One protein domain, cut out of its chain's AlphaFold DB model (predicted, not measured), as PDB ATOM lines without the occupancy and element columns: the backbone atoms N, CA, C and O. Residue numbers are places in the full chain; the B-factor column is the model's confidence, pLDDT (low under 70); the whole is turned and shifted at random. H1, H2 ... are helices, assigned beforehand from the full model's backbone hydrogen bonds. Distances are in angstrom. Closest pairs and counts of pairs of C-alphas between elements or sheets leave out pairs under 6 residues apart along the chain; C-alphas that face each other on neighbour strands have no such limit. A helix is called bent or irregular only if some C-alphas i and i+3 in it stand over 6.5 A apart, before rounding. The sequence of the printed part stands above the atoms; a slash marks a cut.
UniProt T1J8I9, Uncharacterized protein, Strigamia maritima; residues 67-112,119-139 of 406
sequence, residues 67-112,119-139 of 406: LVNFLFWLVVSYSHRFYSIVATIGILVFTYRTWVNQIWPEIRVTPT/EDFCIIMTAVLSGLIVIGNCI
ATOM      1  N   LEU A  67      52.155 133.669  28.117       83.88
ATOM      2  CA  LEU A  67      52.907 133.629  29.365       83.88
ATOM      3  C   LEU A  67      53.611 132.283  29.540       83.88
ATOM      4  O   LEU A  67      54.808 132.269  29.789       83.88
ATOM      5  N   VAL A  68      52.908 131.161  29.363       82.38
ATOM      6  CA  VAL A  68      53.485 129.810  29.456       82.38
ATOM      7  C   VAL A  68      54.561 129.606  28.395       82.38
ATOM      8  O   VAL A  68      55.620 129.070  28.704       82.38
ATOM      9  N   ASN A  69      54.339 130.078  27.166       79.06
ATOM     10  CA  ASN A  69      55.333 130.025  26.099       79.06
ATOM     11  C   ASN A  69      56.560 130.883  26.448       79.06
ATOM     12  O   ASN A  69      57.688 130.422  26.322       79.06
ATOM     13  N   PHE A  70      56.367 132.095  26.970       81.75
ATOM     14  CA  PHE A  70      57.458 132.950  27.437       81.75
ATOM     15  C   PHE A  70      58.246 132.309  28.590       81.75
ATOM     16  O   PHE A  70      59.473 132.274  28.548       81.75
ATOM     17  N   LEU A  71      57.557 131.750  29.588       79.25
ATOM     18  CA  LEU A  71      58.158 131.052  30.728       79.25
ATOM     19  C   LEU A  71      58.909 129.799  30.273       79.25
ATOM     20  O   LEU A  71      60.004 129.533  30.754       79.25
ATOM     21  N   PHE A  72      58.363 129.072  29.299       77.44
ATOM     22  CA  PHE A  72      59.035 127.959  28.644       77.44
ATOM     23  C   PHE A  72      60.318 128.422  27.953       77.44
ATOM     24  O   PHE A  72      61.374 127.868  28.228       77.44
ATOM     25  N   TRP A  73      60.274 129.474  27.130       75.00
ATOM     26  CA  TRP A  73      61.472 130.035  26.499       75.00
ATOM     27  C   TRP A  73      62.489 130.549  27.518       75.00
ATOM     28  O   TRP A  73      63.688 130.406  27.296       75.00
ATOM     29  N   LEU A  74      62.041 131.079  28.656       68.00
ATOM     30  CA  LEU A  74      62.899 131.519  29.754       68.00
ATOM     31  C   LEU A  74      63.572 130.330  30.453       68.00
ATOM     32  O   LEU A  74      64.788 130.337  30.632       68.00
ATOM     33  N   VAL A  75      62.821 129.271  30.767       72.25
ATOM     34  CA  VAL A  75      63.348 128.014  31.327       72.25
ATOM     35  C   VAL A  75      64.272 127.322  30.333       72.25
ATOM     36  O   VAL A  75      65.309 126.800  30.724       72.25
ATOM     37  N   VAL A  76      63.953 127.333  29.043       70.94
ATOM     38  CA  VAL A  76      64.793 126.765  27.987       70.94
ATOM     39  C   VAL A  76      66.068 127.581  27.795       70.94
ATOM     40  O   VAL A  76      67.148 127.008  27.720       70.94
ATOM     41  N   SER A  77      65.986 128.911  27.807       67.25
ATOM     42  CA  SER A  77      67.157 129.793  27.752       67.25
ATOM     43  C   SER A  77      68.063 129.604  28.976       67.25
ATOM     44  O   SER A  77      69.288 129.546  28.851       67.25
ATOM     45  N   TYR A  78      67.466 129.413  30.154       64.88
ATOM     46  CA  TYR A  78      68.186 129.141  31.394       64.88
ATOM     47  C   TYR A  78      68.795 127.730  31.416       64.88
ATOM     48  O   TYR A  78      69.957 127.537  31.779       64.88
ATOM     49  N   SER A  79      68.039 126.733  30.963       65.69
ATOM     50  CA  SER A  79      68.456 125.331  30.945       65.69
ATOM     51  C   SER A  79      69.440 125.011  29.826       65.69
ATOM     52  O   SER A  79      70.245 124.104  30.000       65.69
ATOM     53  N   HIS A  80      69.488 125.786  28.740       60.38
ATOM     54  CA  HIS A  80      70.537 125.658  27.727       60.38
ATOM     55  C   HIS A  80      71.933 125.814  28.346       60.38
ATOM     56  O   HIS A  80      72.873 125.129  27.951       60.38
ATOM     57  N   ARG A  81      72.068 126.661  29.377       66.56
ATOM     58  CA  ARG A  81      73.314 126.779  30.145       66.56
ATOM     59  C   ARG A  81      73.533 125.568  31.045       66.56
ATOM     60  O   ARG A  81      74.638 125.045  31.089       66.56
ATOM     61  N   PHE A  82      72.486 125.080  31.705       61.75
ATOM     62  CA  PHE A  82      72.582 123.920  32.591       61.75
ATOM     63  C   PHE A  82      72.924 122.621  31.848       61.75
ATOM     64  O   PHE A  82      73.879 121.946  32.216       61.75
ATOM     65  N   TYR A  83      72.206 122.286  30.775       64.62
ATOM     66  CA  TYR A  83      72.471 121.087  29.977       64.62
ATOM     67  C   TYR A  83      73.820 121.159  29.268       64.62
ATOM     68  O   TYR A  83      74.508 120.147  29.205       64.62
ATOM     69  N   SER A  84      74.241 122.347  28.817       60.44
ATOM     70  CA  SER A  84      75.598 122.543  28.306       60.44
ATOM     71  C   SER A  84      76.636 122.231  29.382       60.44
ATOM     72  O   SER A  84      77.569 121.489  29.110       60.44
ATOM     73  N   ILE A  85      76.465 122.730  30.611       62.94
ATOM     74  CA  ILE A  85      77.395 122.468  31.719       62.94
ATOM     75  C   ILE A  85      77.404 120.978  32.090       62.94
ATOM     76  O   ILE A  85      78.475 120.388  32.209       62.94
ATOM     77  N   VAL A  86      76.237 120.341  32.225       72.12
ATOM     78  CA  VAL A  86      76.128 118.909  32.558       72.12
ATOM     79  C   VAL A  86      76.730 118.033  31.459       72.12
ATOM     80  O   VAL A  86      77.455 117.088  31.768       72.12
ATOM     81  N   ALA A  87      76.494 118.355  30.185       69.75
ATOM     82  CA  ALA A  87      77.094 117.645  29.060       69.75
ATOM     83  C   ALA A  87      78.620 117.818  29.028       69.75
ATOM     84  O   ALA A  87      79.340 116.835  28.861       69.75
ATOM     85  N   THR A  88      79.129 119.032  29.264       67.56
ATOM     86  CA  THR A  88      80.573 119.287  29.370       67.56
ATOM     87  C   THR A  88      81.202 118.507  30.526       67.56
ATOM     88  O   THR A  88      82.252 117.896  30.340       67.56
ATOM     89  N   ILE A  89      80.554 118.458  31.696       74.00
ATOM     90  CA  ILE A  89      81.018 117.661  32.843       74.00
ATOM     91  C   ILE A  89      81.012 116.165  32.502       74.00
ATOM     92  O   ILE A  89      81.984 115.472  32.790       74.00
ATOM     93  N   GLY A  90      79.953 115.666  31.861       78.00
ATOM     94  CA  GLY A  90      79.853 114.269  31.439       78.00
ATOM     95  C   GLY A  90      80.975 113.861  30.483       78.00
ATOM     96  O   GLY A  90      81.607 112.827  30.692       78.00
ATOM     97  N   ILE A  91      81.277 114.705  29.491       75.81
ATOM     98  CA  ILE A  91      82.400 114.497  28.567       75.81
ATOM     99  C   ILE A  91      83.723 114.497  29.332       75.81
ATOM    100  O   ILE A  91      84.520 113.585  29.154       75.81
ATOM    101  N   LEU A  92      83.941 115.457  30.229       77.38
ATOM    102  CA  LEU A  92      85.187 115.560  30.987       77.38
ATOM    103  C   LEU A  92      85.416 114.333  31.886       77.38
ATOM    104  O   LEU A  92      86.525 113.804  31.935       77.38
ATOM    105  N   VAL A  93      84.366 113.827  32.541       82.38
ATOM    106  CA  VAL A  93      84.419 112.597  33.350       82.38
ATOM    107  C   VAL A  93      84.658 111.361  32.483       82.38
ATOM    108  O   VAL A  93      85.443 110.494  32.871       82.38
ATOM    109  N   PHE A  94      84.002 111.266  31.325       83.94
ATOM    110  CA  PHE A  94      84.211 110.164  30.387       83.94
ATOM    111  C   PHE A  94      85.646 110.162  29.860       83.94
ATOM    112  O   PHE A  94      86.337 109.162  30.011       83.94
ATOM    113  N   THR A  95      86.134 111.297  29.353       79.31
ATOM    114  CA  THR A  95      87.515 111.457  28.888       79.31
ATOM    115  C   THR A  95      88.514 111.146  29.996       79.31
ATOM    116  O   THR A  95      89.481 110.440  29.743       79.31
ATOM    117  N   TYR A  96      88.268 111.590  31.233       85.69
ATOM    118  CA  TYR A  96      89.115 111.242  32.374       85.69
ATOM    119  C   TYR A  96      89.132 109.732  32.641       85.69
ATOM    120  O   TYR A  96      90.197 109.150  32.831       85.69
ATOM    121  N   ARG A  97      87.968 109.073  32.624       84.31
ATOM    122  CA  ARG A  97      87.882 107.618  32.805       84.31
ATOM    123  C   ARG A  97      88.586 106.857  31.690       84.31
ATOM    124  O   ARG A  97      89.336 105.939  31.997       84.31
ATOM    125  N   THR A  98      88.380 107.233  30.433       80.12
ATOM    126  CA  THR A  98      89.056 106.618  29.283       80.12
ATOM    127  C   THR A  98      90.565 106.842  29.356       80.12
ATOM    128  O   THR A  98      91.342 105.910  29.177       80.12
ATOM    129  N   TRP A  99      90.993 108.052  29.726       83.56
ATOM    130  CA  TRP A  99      92.405 108.374  29.904       83.56
ATOM    131  C   TRP A  99      93.061 107.504  30.979       83.56
ATOM    132  O   TRP A  99      94.097 106.896  30.737       83.56
ATOM    133  N   VAL A 100      92.445 107.405  32.159       86.19
ATOM    134  CA  VAL A 100      93.012 106.667  33.296       86.19
ATOM    135  C   VAL A 100      92.928 105.151  33.115       86.19
ATOM    136  O   VAL A 100      93.835 104.450  33.553       86.19
ATOM    137  N   ASN A 101      91.858 104.642  32.497       78.69
ATOM    138  CA  ASN A 101      91.586 103.204  32.454       78.69
ATOM    139  C   ASN A 101      92.041 102.513  31.165       78.69
ATOM    140  O   ASN A 101      92.229 101.306  31.211       78.69
ATOM    141  N   GLN A 102      92.202 103.231  30.049       73.75
ATOM    142  CA  GLN A 102      92.675 102.649  28.783       73.75
ATOM    143  C   GLN A 102      94.024 103.219  28.353       73.75
ATOM    144  O   GLN A 102      94.969 102.469  28.174       73.75
ATOM    145  N   ILE A 103      94.164 104.545  28.273       78.69
ATOM    146  CA  ILE A 103      95.392 105.156  27.730       78.69
ATOM    147  C   ILE A 103      96.573 105.001  28.701       78.69
ATOM    148  O   ILE A 103      97.700 104.714  28.307       78.69
ATOM    149  N   TRP A 104      96.328 105.204  29.996       81.94
ATOM    150  CA  TRP A 104      97.383 105.181  31.008       81.94
ATOM    151  C   TRP A 104      97.964 103.774  31.279       81.94
ATOM    152  O   TRP A 104      99.153 103.684  31.587       81.94
ATOM    153  N   PRO A 105      97.199 102.667  31.216       73.69
ATOM    154  CA  PRO A 105      97.751 101.310  31.263       73.69
ATOM    155  C   PRO A 105      98.521 100.912  29.999       73.69
ATOM    156  O   PRO A 105      99.619 100.386  30.147       73.69
ATOM    157  N   GLU A 106      98.010 101.241  28.809       69.62
ATOM    158  CA  GLU A 106      98.628 100.933  27.504       69.62
ATOM    159  C   GLU A 106     100.067 101.464  27.406       69.62
ATOM    160  O   GLU A 106     101.000 100.766  27.037       69.62
ATOM    161  N   ILE A 107     100.288 102.708  27.846       67.88
ATOM    162  CA  ILE A 107     101.616 103.344  27.819       67.88
ATOM    163  C   ILE A 107     102.581 102.697  28.835       67.88
ATOM    164  O   ILE A 107     103.797 102.878  28.753       67.88
ATOM    165  N   ARG A 108     102.060 101.961  29.827       69.81
ATOM    166  CA  ARG A 108     102.844 101.366  30.922       69.81
ATOM    167  C   ARG A 108     103.149  99.883  30.726       69.81
ATOM    168  O   ARG A 108     103.928  99.349  31.515       69.81
ATOM    169  N   VAL A 109     102.583  99.230  29.712       61.72
ATOM    170  CA  VAL A 109     102.776  97.799  29.455       61.72
ATOM    171  C   VAL A 109     103.192  97.616  27.998       61.72
ATOM    172  O   VAL A 109     102.556  98.131  27.091       61.72
ATOM    173  N   THR A 110     104.303  96.922  27.763       63.69
ATOM    174  CA  THR A 110     104.726  96.529  26.412       63.69
ATOM    175  C   THR A 110     103.647  95.656  25.763       63.69
ATOM    176  O   THR A 110     103.216  94.709  26.424       63.69
ATOM    177  N   PRO A 111     103.237  95.939  24.513       60.28
ATOM    178  CA  PRO A 111     102.091  95.291  23.881       60.28
ATOM    179  C   PRO A 111     102.304  93.777  23.782       60.28
ATOM    180  O   PRO A 111     103.351  93.315  23.323       60.28
ATOM    181  N   THR A 112     101.321  93.009  24.245       60.38
ATOM    182  CA  THR A 112     101.224  91.561  24.032       60.38
ATOM    183  C   THR A 112     100.508  91.310  22.704       60.38
ATOM    184  O   THR A 112      99.431  91.849  22.489       60.38
ATOM    185  N   GLU A 119      90.316  96.679  20.399       65.12
ATOM    186  CA  GLU A 119      90.434  98.013  19.806       65.12
ATOM    187  C   GLU A 119      89.167  98.417  19.030       65.12
ATOM    188  O   GLU A 119      88.666  99.541  19.168       65.12
ATOM    189  N   ASP A 120      88.563  97.475  18.302       71.00
ATOM    190  CA  ASP A 120      87.363  97.712  17.492       71.00
ATOM    191  C   ASP A 120      86.146  98.101  18.344       71.00
ATOM    192  O   ASP A 120      85.381  99.008  17.994       71.00
ATOM    193  N   PHE A 121      85.963  97.467  19.507       73.38
ATOM    194  CA  PHE A 121      84.834  97.770  20.388       73.38
ATOM    195  C   PHE A 121      84.963  99.165  21.014       73.38
ATOM    196  O   PHE A 121      83.967  99.884  21.162       73.38
ATOM    197  N   CYS A 122      86.191  99.582  21.333       74.62
ATOM    198  CA  CYS A 122      86.473 100.914  21.852       74.62
ATOM    199  C   CYS A 122      86.209 102.002  20.801       74.62
ATOM    200  O   CYS A 122      85.541 103.003  21.092       74.62
ATOM    201  N   ILE A 123      86.660 101.785  19.562       78.75
ATOM    202  CA  ILE A 123      86.447 102.718  18.451       78.75
ATOM    203  C   ILE A 123      84.952 102.847  18.147       78.75
ATOM    204  O   ILE A 123      84.447 103.964  18.030       78.75
ATOM    205  N   ILE A 124      84.219 101.731  18.102       80.06
ATOM    206  CA  ILE A 124      82.773 101.735  17.848       80.06
ATOM    207  C   ILE A 124      82.021 102.458  18.969       80.06
ATOM    208  O   ILE A 124      81.182 103.313  18.684       80.06
ATOM    209  N   MET A 125      82.330 102.192  20.242       77.81
ATOM    210  CA  MET A 125      81.677 102.882  21.360       77.81
ATOM    211  C   MET A 125      81.992 104.380  21.383       77.81
ATOM    212  O   MET A 125      81.099 105.193  21.627       77.81
ATOM    213  N   THR A 126      83.224 104.767  21.055       80.12
ATOM    214  CA  THR A 126      83.629 106.176  20.960       80.12
ATOM    215  C   THR A 126      82.966 106.874  19.765       80.12
ATOM    216  O   THR A 126      82.519 108.019  19.883       80.12
ATOM    217  N   ALA A 127      82.807 106.185  18.632       81.00
ATOM    218  CA  ALA A 127      82.090 106.675  17.454       81.00
ATOM    219  C   ALA A 127      80.580 106.825  17.709       81.00
ATOM    220  O   ALA A 127      79.976 107.825  17.327       81.00
ATOM    221  N   VAL A 128      79.964 105.874  18.415       77.31
ATOM    222  CA  VAL A 128      78.547 105.947  18.798       77.31
ATOM    223  C   VAL A 128      78.322 107.073  19.806       77.31
ATOM    224  O   VAL A 128      77.436 107.900  19.604       77.31
ATOM    225  N   LEU A 129      79.145 107.179  20.853       73.44
ATOM    226  CA  LEU A 129      79.027 108.244  21.854       73.44
ATOM    227  C   LEU A 129      79.268 109.635  21.253       73.44
ATOM    228  O   LEU A 129      78.507 110.560  21.535       73.44
ATOM    229  N   SER A 130      80.267 109.788  20.380       79.38
ATOM    230  CA  SER A 130      80.489 111.044  19.651       79.38
ATOM    231  C   SER A 130      79.341 111.356  18.688       79.38
ATOM    232  O   SER A 130      78.890 112.498  18.639       79.38
ATOM    233  N   GLY A 131      78.787 110.349  18.007       73.31
ATOM    234  CA  GLY A 131      77.583 110.479  17.190       73.31
ATOM    235  C   GLY A 131      76.377 110.970  17.993       73.31
ATOM    236  O   GLY A 131      75.706 111.906  17.567       73.31
ATOM    237  N   LEU A 132      76.131 110.420  19.187       68.25
ATOM    238  CA  LEU A 132      75.064 110.893  20.078       68.25
ATOM    239  C   LEU A 132      75.299 112.328  20.566       68.25
ATOM    240  O   LEU A 132      74.340 113.090  20.664       68.25
ATOM    241  N   ILE A 133      76.545 112.719  20.835       70.19
ATOM    242  CA  ILE A 133      76.894 114.100  21.203       70.19
ATOM    243  C   ILE A 133      76.633 115.049  20.030       70.19
ATOM    244  O   ILE A 133      76.044 116.114  20.214       70.19
ATOM    245  N   VAL A 134      77.019 114.661  18.812       73.69
ATOM    246  CA  VAL A 134      76.760 115.449  17.603       73.69
ATOM    247  C   VAL A 134      75.262 115.544  17.344       73.69
ATOM    248  O   VAL A 134      74.778 116.638  17.106       73.69
ATOM    249  N   ILE A 135      74.497 114.460  17.476       70.88
ATOM    250  CA  ILE A 135      73.032 114.476  17.330       70.88
ATOM    251  C   ILE A 135      72.381 115.345  18.415       70.88
ATOM    252  O   ILE A 135      71.484 116.127  18.105       70.88
ATOM    253  N   GLY A 136      72.862 115.265  19.658       61.91
ATOM    254  CA  GLY A 136      72.409 116.097  20.774       61.91
ATOM    255  C   GLY A 136      72.738 117.585  20.611       61.91
ATOM    256  O   GLY A 136      72.007 118.426  21.123       61.91
ATOM    257  N   ASN A 137      73.790 117.916  19.858       69.81
ATOM    258  CA  ASN A 137      74.155 119.291  19.513       69.81
ATOM    259  C   ASN A 137      73.504 119.774  18.201       69.81
ATOM    260  O   ASN A 137      73.227 120.962  18.053       69.81
ATOM    261  N   CYS A 138      73.249 118.872  17.249       60.06
ATOM    262  CA  CYS A 138      72.619 119.163  15.958       60.06
ATOM    263  C   CYS A 138      71.112 119.352  16.096       60.06
ATOM    264  O   CYS A 138      70.522 120.188  15.413       60.06
ATOM    265  N   ILE A 139      70.482 118.601  16.994       70.50
ATOM    266  CA  ILE A 139      69.110 118.857  17.392       70.50
ATOM    267  C   ILE A 139      69.194 119.798  18.577       70.50
ATOM    268  O   ILE A 139      69.410 119.364  19.703       70.50
TER     269      ILE A 139
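This is residues 67 to 112 and 119 to 139 of the 406 residues of an uncharacterized protein of Strigamia maritima (UniProt T1J8I9). One very long helix, H1, makes the length of a rod, and a second helix half as many residues long, H2, runs back beside part of it with a gap between the two. The printed part has 67 residues with two named helices, H1 then H2, and no named strand: all helix. It is extended, with a radius of gyration of the C-alphas of 17.9 A and spans of 64 by 19 by 10 A.

H1, residues 67 to 106, has a kink of 30 degrees near residue 100; it is neither bent nor irregular, but only just: C-alphas 101 and 104 are 6.3 A apart. Its residues 67 to 83 and 92 to 97 stand free. H2, residues 119 to 138, and H1 are near each other, with 9 pairs of C-alphas within 10 A. Every O i to N i+4 pair is within hydrogen-bond range in H2, and 32 of 36 in H1.

H1 spans 56.2 A from C-alpha 67 at (52.907, 133.629, 29.365). H2 spans 27.9 A, ending with C-alpha 138 at (72.619, 119.163, 15.958).

Residues 113 to 118 are not printed; C-alphas 112 and 119 are 13.3 A apart. Mean pLDDT of the printed part is 73.1, with 24 residues under 70, among them 77 to 85.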